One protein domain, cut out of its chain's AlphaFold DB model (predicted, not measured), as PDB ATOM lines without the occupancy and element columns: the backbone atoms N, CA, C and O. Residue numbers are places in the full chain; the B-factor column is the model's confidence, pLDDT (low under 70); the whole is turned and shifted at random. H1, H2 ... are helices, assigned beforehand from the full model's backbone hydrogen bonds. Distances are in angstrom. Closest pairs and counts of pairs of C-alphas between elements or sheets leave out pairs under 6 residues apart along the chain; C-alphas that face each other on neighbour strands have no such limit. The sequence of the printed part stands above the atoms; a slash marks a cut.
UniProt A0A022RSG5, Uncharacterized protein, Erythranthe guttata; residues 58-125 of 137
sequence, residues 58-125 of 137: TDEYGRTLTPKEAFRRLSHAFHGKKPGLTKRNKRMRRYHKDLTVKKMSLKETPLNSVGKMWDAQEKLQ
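Overview. This is residues 58 to 125 of the 137 residues of an uncharacterized protein of Erythranthe guttata (UniProt A0A022RSG5). Picture an open zigzag of three helices strung out one after another: the longest, H2, makes the middle stretch, H1 lies towards one end of the long axis and H3 makes the other end. Between H1 and H2 the chain folds back through residues 80 to 84, with a gap left between the two helices, while residues 104 to 112 lead from H2 on to H3; no helix packs on another. The printed part has 68 residues with three named helices, in the order H1, H2, H3, and no named strand; the class is all helix. The whole is extended, with a radius of gyration of the C-alphas of 19.6 A, and its C-alphas span 64 by 24 by 16 A, a rod in outline.

Arrangement. Begin with the longest helix, H2, residues 85 to 103, which touches no other helix. Look back along the chain to H1, residues 67 to 79: H1 and H2 are apart, with no C-alpha of the one within 8 A of the other, though a tight link of 5 residues joins them. Look onward to H3, residues 113 to 124: by the same distance H2 and H3 are apart, and a short link of 9 residues joins them. H1 and H3 are apart too. Read the backbone N and O atoms, and in H1, H2 and H3 you will find every O i to N i+4 pair within hydrogen-bond range. Residues 74 to 81, of which 74 to 79 belong to H1, stand free; so do residues 84 to 99, of which 85 to 99 belong to H2, and residues 116 to 125, of which 116 to 124 belong to H3.

Along the chain. Find C-alpha 85, of Leu 85, at (44.619, -44.120, -19.172); from there H2 runs 26.9 A to C-alpha 103 at (36.937, -44.551, 6.634), mostly along z. For H1, find C-alpha 67, of Pro 67, at (40.204, -63.849, -8.295); the helix ends at His 79, 18.1 A away from C-alpha to C-alpha. H3 begins at Ser 113 and ends at Leu 124, whose C-alpha stands at (12.739, -22.994, 11.290), 16.2 A from the C-alpha of Ser 113.

Size, cuts and confidence. The two C-alphas farthest apart are those of Phe 78 and Gln 125, 64.0 A from each other. The printed part runs from residue 58 to residue 125 without a cut, and neither link between helices is long. Look at the B-factor column for the model's confidence: the mean pLDDT of the printed part is 83.1, and residues 105 to 112, between H2 and H3, are under 70.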
ATOM      1  N   THR A  58      48.050 -60.434  -3.745       84.06
ATOM      2  CA  THR A  58      47.963 -59.100  -3.140       84.06
ATOM      3  C   THR A  58      48.241 -57.972  -4.136       84.06
ATOM      4  O   THR A  58      48.851 -58.151  -5.194       84.06
ATOM      5  N   ASP A  59      47.704 -56.792  -3.827       82.62
ATOM      6  CA  ASP A  59      48.027 -55.531  -4.496       82.62
ATOM      7  C   ASP A  59      49.250 -54.840  -3.858       82.62
ATOM      8  O   ASP A  59      49.633 -55.179  -2.743       82.62
ATOM      9  N   GLU A  60      49.783 -53.798  -4.503       83.56
ATOM     10  CA  GLU A  60      50.834 -52.896  -3.985       83.56
ATOM     11  C   GLU A  60      50.470 -52.303  -2.611       83.56
ATOM     12  O   GLU A  60      51.332 -51.975  -1.806       83.56
ATOM     13  N   TYR A  61      49.171 -52.204  -2.326       77.06
ATOM     14  CA  TYR A  61      48.614 -51.678  -1.080       77.06
ATOM     15  C   TYR A  61      48.299 -52.767  -0.036       77.06
ATOM     16  O   TYR A  61      47.554 -52.507   0.906       77.06
ATOM     17  N   GLY A  62      48.766 -54.007  -0.230       78.19
ATOM     18  CA  GLY A  62      48.546 -55.124   0.702       78.19
ATOM     19  C   GLY A  62      47.111 -55.665   0.739       78.19
ATOM     20  O   GLY A  62      46.761 -56.459   1.606       78.19
ATOM     21  N   ARG A  63      46.246 -55.246  -0.193       81.69
ATOM     22  CA  ARG A  63      44.869 -55.748  -0.305       81.69
ATOM     23  C   ARG A  63      44.846 -57.079  -1.059       81.69
ATOM     24  O   ARG A  63      45.341 -57.131  -2.183       81.69
ATOM     25  N   THR A  64      44.176 -58.096  -0.514       83.12
ATOM     26  CA  THR A  64      43.881 -59.338  -1.244       83.12
ATOM     27  C   THR A  64      42.963 -59.042  -2.430       83.12
ATOM     28  O   THR A  64      41.876 -58.469  -2.284       83.12
ATOM     29  N   LEU A  65      43.435 -59.366  -3.631       82.81
ATOM     30  CA  LEU A  65      42.716 -59.144  -4.877       82.81
ATOM     31  C   LEU A  65      41.610 -60.174  -5.035       82.81
ATOM     32  O   LEU A  65      41.772 -61.341  -4.697       82.81
ATOM     33  N   THR A  66      40.506 -59.755  -5.650       82.88
ATOM     34  CA  THR A  66      39.506 -60.728  -6.097       82.88
ATOM     35  C   THR A  66      40.110 -61.649  -7.168       82.88
ATOM     36  O   THR A  66      40.916 -61.170  -7.978       82.88
ATOM     37  N   PRO A  67      39.690 -62.925  -7.277       83.12
ATOM     38  CA  PRO A  67      40.204 -63.849  -8.295       83.12
ATOM     39  C   PRO A  67      40.162 -63.267  -9.720       83.12
ATOM     40  O   PRO A  67      41.096 -63.397 -10.508       83.12
ATOM     41  N   LYS A  68      39.113 -62.497 -10.037       83.00
ATOM     42  CA  LYS A  68      38.960 -61.813 -11.330       83.00
ATOM     43  C   LYS A  68      39.920 -60.637 -11.529       83.00
ATOM     44  O   LYS A  68      40.266 -60.288 -12.660       83.00
ATOM     45  N   GLU A  69      40.272 -59.922 -10.470       82.69
ATOM     46  CA  GLU A  69      41.274 -58.853 -10.539       82.69
ATOM     47  C   GLU A  69      42.678 -59.425 -10.664       82.69
ATOM     48  O   GLU A  69      43.436 -58.945 -11.506       82.69
ATOM     49  N   ALA A  70      42.971 -60.484  -9.910       87.19
ATOM     50  CA  ALA A  70      44.187 -61.268 -10.032       87.19
ATOM     51  C   ALA A  70      44.387 -61.790 -11.462       87.19
ATOM     52  O   ALA A  70      45.413 -61.495 -12.075       87.19
ATOM     53  N   PHE A  71      43.381 -62.464 -12.034       87.44
ATOM     54  CA  PHE A  71      43.434 -62.941 -13.417       87.44
ATOM     55  C   PHE A  71      43.695 -61.793 -14.395       87.44
ATOM     56  O   PHE A  71      44.616 -61.868 -15.194       87.44
ATOM     57  N   ARG A  72      42.965 -60.672 -14.284       88.44
ATOM     58  CA  ARG A  72      43.186 -59.510 -15.166       88.44
ATOM     59  C   ARG A  72      44.606 -58.958 -15.077       88.44
ATOM     60  O   ARG A  72      45.140 -58.535 -16.099       88.44
ATOM     61  N   ARG A  73      45.210 -58.917 -13.886       88.56
ATOM     62  CA  ARG A  73      46.608 -58.485 -13.735       88.56
ATOM     63  C   ARG A  73      47.559 -59.433 -14.439       88.56
ATOM     64  O   ARG A  73      48.388 -58.960 -15.208       88.56
ATOM     65  N   LEU A  74      47.385 -60.736 -14.230       90.44
ATOM     66  CA  LEU A  74      48.168 -61.750 -14.925       90.44
ATOM     67  C   LEU A  74      48.007 -61.651 -16.435       90.44
ATOM     68  O   LEU A  74      49.007 -61.606 -17.135       90.44
ATOM     69  N   SER A  75      46.782 -61.529 -16.946       92.50
ATOM     70  CA  SER A  75      46.540 -61.397 -18.384       92.50
ATOM     71  C   SER A  75      47.208 -60.148 -18.962       92.50
ATOM     72  O   SER A  75      47.781 -60.207 -20.044       92.50
ATOM     73  N   HIS A  76      47.161 -59.008 -18.262       92.25
ATOM     74  CA  HIS A  76      47.834 -57.786 -18.714       92.25
ATOM     75  C   HIS A  76      49.361 -57.905 -18.681       92.25
ATOM     76  O   HIS A  76      50.011 -57.368 -19.575       92.25
ATOM     77  N   ALA A  77      49.921 -58.584 -17.676       92.38
ATOM     78  CA  ALA A  77      51.352 -58.861 -17.595       92.38
ATOM     79  C   ALA A  77      51.789 -59.828 -18.705       92.38
ATOM     80  O   ALA A  77      52.760 -59.558 -19.400       92.38
ATOM     81  N   PHE A  78      51.013 -60.891 -18.925       95.38
ATOM     82  CA  PHE A  78      51.263 -61.912 -19.936       95.38
ATOM     83  C   PHE A  78      51.185 -61.354 -21.361       95.38
ATOM     84  O   PHE A  78      52.089 -61.556 -22.160       95.38
ATOM     85  N   HIS A  79      50.130 -60.602 -21.686       94.50
ATOM     86  CA  HIS A  79      49.957 -60.041 -23.029       94.50
ATOM     87  C   HIS A  79      50.675 -58.699 -23.242       94.50
ATOM     88  O   HIS A  79      50.588 -58.145 -24.336       94.50
ATOM     89  N   GLY A  80      51.278 -58.098 -22.210       94.00
ATOM     90  CA  GLY A  80      51.921 -56.773 -22.266       94.00
ATOM     91  C   GLY A  80      50.981 -55.583 -22.536       94.00
ATOM     92  O   GLY A  80      51.386 -54.423 -22.449       94.00
ATOM     93  N   LYS A  81      49.700 -55.831 -22.836       92.19
ATOM     94  CA  LYS A  81      48.702 -54.808 -23.178       92.19
ATOM     95  C   LYS A  81      48.059 -54.248 -21.917       92.19
ATOM     96  O   LYS A  81      47.086 -54.804 -21.403       92.19
ATOM     97  N   LYS A  82      48.577 -53.125 -21.422       89.12
ATOM     98  CA  LYS A  82      48.019 -52.417 -20.259       89.12
ATOM     99  C   LYS A  82      46.683 -51.733 -20.600       89.12
ATOM    100  O   LYS A  82      46.453 -51.339 -21.743       89.12
ATOM    101  N   PRO A  83      45.776 -51.564 -19.622       90.69
ATOM    102  CA  PRO A  83      44.552 -50.801 -19.836       90.69
ATOM    103  C   PRO A  83      44.868 -49.323 -20.107       90.69
ATOM    104  O   PRO A  83      45.733 -48.741 -19.455       90.69
ATOM    105  N   GLY A  84      44.117 -48.700 -21.020       92.94
ATOM    106  CA  GLY A  84      44.268 -47.276 -21.343       92.94
ATOM    107  C   GLY A  84      44.040 -46.338 -20.146       92.94
ATOM    108  O   GLY A  84      43.383 -46.698 -19.160       92.94
ATOM    109  N   LEU A  85      44.549 -45.107 -20.258       94.06
ATOM    110  CA  LEU A  85      44.619 -44.120 -19.172       94.06
ATOM    111  C   LEU A  85      43.270 -43.874 -18.477       94.06
ATOM    112  O   LEU A  85      43.178 -43.941 -17.251       94.06
ATOM    113  N   THR A  86      42.196 -43.694 -19.244       93.81
ATOM    114  CA  THR A  86      40.844 -43.460 -18.712       93.81
ATOM    115  C   THR A  86      40.355 -44.613 -17.830       93.81
ATOM    116  O   THR A  86      39.754 -44.391 -16.776       93.81
ATOM    117  N   LYS A  87      40.649 -45.866 -18.212       90.19
ATOM    118  CA  LYS A  87      40.267 -47.053 -17.428       90.19
ATOM    119  C   LYS A  87      41.073 -47.139 -16.132       90.19
ATOM    120  O   LYS A  87      40.497 -47.472 -15.092       90.19
ATOM    121  N   ARG A  88      42.367 -46.800 -16.179       89.31
ATOM    122  CA  ARG A  88      43.226 -46.706 -14.988       89.31
ATOM    123  C   ARG A  88      42.693 -45.652 -14.016       89.31
ATOM    124  O   ARG A  88      42.423 -45.978 -12.864       89.31
ATOM    125  N   ASN A  89      42.415 -44.444 -14.502       93.00
ATOM    126  CA  ASN A  89      41.912 -43.339 -13.682       93.00
ATOM    127  C   ASN A  89      40.539 -43.652 -13.065       93.00
ATOM    128  O   ASN A  89      40.319 -43.407 -11.881       93.00
ATOM    129  N   LYS A  90      39.623 -44.276 -13.822       91.06
ATOM    130  CA  LYS A  90      38.322 -44.720 -13.287       91.06
ATOM    131  C   LYS A  90      38.484 -45.755 -12.169       91.06
ATOM    132  O   LYS A  90      37.750 -45.695 -11.181       91.06
ATOM    133  N   ARG A  91      39.431 -46.692 -12.309       85.69
ATOM    134  CA  ARG A  91      39.736 -47.687 -11.269       85.69
ATOM    135  C   ARG A  91      40.291 -47.015 -10.012       85.69
ATOM    136  O   ARG A  91      39.766 -47.284  -8.935       85.69
ATOM    137  N   MET A  92      41.243 -46.090 -10.158       87.62
ATOM    138  CA  MET A  92      41.788 -45.309  -9.038       87.62
ATOM    139  C   MET A  92      40.698 -44.511  -8.320       87.62
ATOM    140  O   MET A  92      40.571 -44.591  -7.102       87.62
ATOM    141  N   ARG A  93      39.824 -43.819  -9.060       89.69
ATOM    142  CA  ARG A  93      38.710 -43.063  -8.466       89.69
ATOM    143  C   ARG A  93      37.760 -43.958  -7.671       89.69
ATOM    144  O   ARG A  93      37.258 -43.536  -6.635       89.69
ATOM    145  N   ARG A  94      37.488 -45.178  -8.143       85.25
ATOM    146  CA  ARG A  94      36.643 -46.127  -7.409       85.25
ATOM    147  C   ARG A  94      37.320 -46.614  -6.134       85.25
ATOM    148  O   ARG A  94      36.679 -46.623  -5.096       85.25
ATOM    149  N   TYR A  95      38.610 -46.925  -6.207       83.50
ATOM    150  CA  TYR A  95      39.396 -47.301  -5.037       83.50
ATOM    151  C   TYR A  95      39.388 -46.207  -3.963       83.50
ATOM    152  O   TYR A  95      39.072 -46.485  -2.811       83.50
ATOM    153  N   HIS A  96      39.636 -44.951  -4.347       85.75
ATOM    154  CA  HIS A  96      39.560 -43.830  -3.411       85.75
ATOM    155  C   HIS A  96      38.167 -43.682  -2.801       85.75
ATOM    156  O   HIS A  96      38.066 -43.517  -1.594       85.75
ATOM    157  N   LYS A  97      37.094 -43.806  -3.593       85.12
ATOM    158  CA  LYS A  97      35.722 -43.778  -3.065       85.12
ATOM    159  C   LYS A  97      35.475 -44.887  -2.042       85.12
ATOM    160  O   LYS A  97      34.946 -44.597  -0.976       85.12
ATOM    161  N   ASP A  98      35.883 -46.120  -2.340       81.88
ATOM    162  CA  ASP A  98      35.710 -47.262  -1.435       81.88
ATOM    163  C   ASP A  98      36.505 -47.063  -0.131       81.88
ATOM    164  O   ASP A  98      36.001 -47.350   0.955       81.88
ATOM    165  N   LEU A  99      37.726 -46.519  -0.217       83.00
ATOM    166  CA  LEU A  99      38.524 -46.148   0.953       83.00
ATOM    167  C   LEU A  99      37.849 -45.059   1.783       83.00
ATOM    168  O   LEU A  99      37.793 -45.187   3.002       83.00
ATOM    169  N   THR A 100      37.342 -44.003   1.147       84.12
ATOM    170  CA  THR A 100      36.646 -42.929   1.858       84.12
ATOM    171  C   THR A 100      35.406 -43.479   2.552       84.12
ATOM    172  O   THR A 100      35.238 -43.240   3.737       84.12
ATOM    173  N   VAL A 101      34.588 -44.286   1.869       81.25
ATOM    174  CA  VAL A 101      33.396 -44.917   2.462       81.25
ATOM    175  C   VAL A 101      33.762 -45.831   3.633       81.25
ATOM    176  O   VAL A 101      33.065 -45.824   4.639       81.25
ATOM    177  N   LYS A 102      34.863 -46.591   3.548       79.19
ATOM    178  CA  LYS A 102      35.323 -47.447   4.655       79.19
ATOM    179  C   LYS A 102      35.854 -46.644   5.848       79.19
ATOM    180  O   LYS A 102      35.756 -47.117   6.976       79.19
ATOM    181  N   LYS A 103      36.454 -45.476   5.597       79.00
ATOM    182  CA  LYS A 103      36.937 -44.551   6.634       79.00
ATOM    183  C   LYS A 103      35.807 -43.743   7.272       79.00
ATOM    184  O   LYS A 103      35.937 -43.369   8.430       79.00
ATOM    185  N   MET A 104      34.734 -43.456   6.532       71.69
ATOM    186  CA  MET A 104      33.573 -42.750   7.070       71.69
ATOM    187  C   MET A 104      32.936 -43.575   8.196       71.69
ATOM    188  O   MET A 104      32.602 -44.748   8.020       71.69
ATOM    189  N   SER A 105      32.775 -42.943   9.358       62.44
ATOM    190  CA  SER A 105      31.943 -43.460  10.444       62.44
ATOM    191  C   SER A 105      30.481 -43.470   9.993       62.44
ATOM    192  O   SER A 105      30.044 -42.560   9.293       62.44
ATOM    193  N   LEU A 106      29.707 -44.475  10.414       57.41
ATOM    194  CA  LEU A 106      28.297 -44.662  10.030       57.41
ATOM    195  C   LEU A 106      27.392 -43.452  10.338       57.41
ATOM    196  O   LEU A 106      26.288 -43.389   9.806       57.41
ATOM    197  N   LYS A 107      27.838 -42.514  11.183       54.81
ATOM    198  CA  LYS A 107      27.045 -41.361  11.630       54.81
ATOM    199  C   LYS A 107      27.369 -40.044  10.918       54.81
ATOM    200  O   LYS A 107      26.576 -39.119  11.025       54.81
ATOM    201  N   GLU A 108      28.463 -39.947  10.160       53.09
ATOM    202  CA  GLU A 108      28.897 -38.661   9.602       53.09
ATOM    203  C   GLU A 108      29.252 -38.773   8.117       53.09
ATOM    204  O   GLU A 108      30.269 -39.350   7.720       53.09
ATOM    205  N   THR A 109      28.418 -38.168   7.265       63.78
ATOM    206  CA  THR A 109      28.918 -37.678   5.979       63.78
ATOM    207  C   THR A 109      29.986 -36.625   6.284       63.78
ATOM    208  O   THR A 109      29.824 -35.872   7.238       63.78
ATOM    209  N   PRO A 110      31.062 -36.498   5.491       58.97
ATOM    210  CA  PRO A 110      32.206 -35.640   5.829       58.97
ATOM    211  C   PRO A 110      31.872 -34.148   6.022       58.97
ATOM    212  O   PRO A 110      32.739 -33.380   6.416       58.97
ATOM    213  N   LEU A 111      30.638 -33.724   5.735       64.44
ATOM    214  CA  LEU A 111      30.156 -32.355   5.908       64.44
ATOM    215  C   LEU A 111      29.102 -32.205   7.029       64.44
ATOM    216  O   LEU A 111      28.615 -31.092   7.240       64.44
ATOM    217  N   ASN A 112      28.706 -33.292   7.708       66.19
ATOM    218  CA  ASN A 112      27.554 -33.346   8.624       66.19
ATOM    219  C   ASN A 112      26.302 -32.673   8.040       66.19
ATOM    220  O   ASN A 112      25.538 -32.006   8.734       66.19
ATOM    221  N   SER A 113      26.094 -32.833   6.729       74.12
ATOM    222  CA  SER A 113      25.042 -32.133   5.988       74.12
ATOM    223  C   SER A 113      23.645 -32.477   6.502       74.12
ATOM    224  O   SER A 113      22.781 -31.612   6.555       74.12
ATOM    225  N   VAL A 114      23.444 -33.731   6.913       75.06
ATOM    226  CA  VAL A 114      22.170 -34.211   7.458       75.06
ATOM    227  C   VAL A 114      21.913 -33.629   8.849       75.06
ATOM    228  O   VAL A 114      20.814 -33.154   9.097       75.06
ATOM    229  N   GLY A 115      22.932 -33.576   9.716       79.81
ATOM    230  CA  GLY A 115      22.807 -32.965  11.044       79.81
ATOM    231  C   GLY A 115      22.463 -31.479  10.960       79.81
ATOM    232  O   GLY A 115      21.473 -31.044  11.526       79.81
ATOM    233  N   LYS A 116      23.187 -30.718  10.128       84.62
ATOM    234  CA  LYS A 116      22.899 -29.288   9.907       84.62
ATOM    235  C   LYS A 116      21.514 -29.038   9.309       84.62
ATOM    236  O   LYS A 116      20.900 -28.015   9.596       84.62
ATOM    237  N   MET A 117      21.040 -29.942   8.450       83.00
ATOM    238  CA  MET A 117      19.688 -29.885   7.896       83.00
ATOM    239  C   MET A 117      18.638 -30.087   8.994       83.00
ATOM    240  O   MET A 117      17.677 -29.327   9.031       83.00
ATOM    241  N   TRP A 118      18.838 -31.050   9.900       82.56
ATOM    242  CA  TRP A 118      17.966 -31.247  11.061       82.56
ATOM    243  C   TRP A 118      17.988 -30.045  12.010       82.56
ATOM    244  O   TRP A 118      16.919 -29.546  12.345       82.56
ATOM    245  N   ASP A 119      19.165 -29.499  12.334       87.62
ATOM    246  CA  ASP A 119      19.289 -28.299  13.177       87.62
ATOM    247  C   ASP A 119      18.557 -27.090  12.564       87.62
ATOM    248  O   ASP A 119      17.948 -26.282  13.264       87.62
ATOM    249  N   ALA A 120      18.633 -26.929  11.238       89.25
ATOM    250  CA  ALA A 120      17.939 -25.858  10.527       89.25
ATOM    251  C   ALA A 120      16.422 -26.079  10.510       89.25
ATOM    252  O   ALA A 120      15.662 -25.132  10.694       89.25
ATOM    253  N   GLN A 121      15.988 -27.321  10.311       89.50
ATOM    254  CA  GLN A 121      14.584 -27.710  10.332       89.50
ATOM    255  C   GLN A 121      13.947 -27.511  11.712       89.50
ATOM    256  O   GLN A 121      12.838 -26.990  11.794       89.50
ATOM    257  N   GLU A 122      14.664 -27.843  12.786       87.56
ATOM    258  CA  GLU A 122      14.239 -27.595  14.165       87.56
ATOM    259  C   GLU A 122      14.124 -26.092  14.458       87.56
ATOM    260  O   GLU A 122      13.116 -25.638  14.998       87.56
ATOM    261  N   LYS A 123      15.109 -25.289  14.032       92.44
ATOM    262  CA  LYS A 123      15.084 -23.824  14.205       92.44
ATOM    263  C   LYS A 123      13.964 -23.146  13.423       92.44
ATOM    264  O   LYS A 123      13.340 -22.221  13.929       92.44
ATOM    265  N   LEU A 124      13.745 -23.572  12.182       93.69
ATOM    266  CA  LEU A 124      12.739 -22.994  11.290       93.69
ATOM    267  C   LEU A 124      11.347 -23.612  11.491       93.69
ATOM    268  O   LEU A 124      10.404 -23.157  10.850       93.69
ATOM    269  N   GLN A 125      11.223 -24.635  12.350       86.25
ATOM    270  CA  GLN A 125       9.996 -25.409  12.570       86.25
ATOM    271  C   GLN A 125       9.369 -25.879  11.245       86.25
ATOM    272  O   GLN A 125       8.154 -25.838  11.051       86.25
TER     273      GLN A 125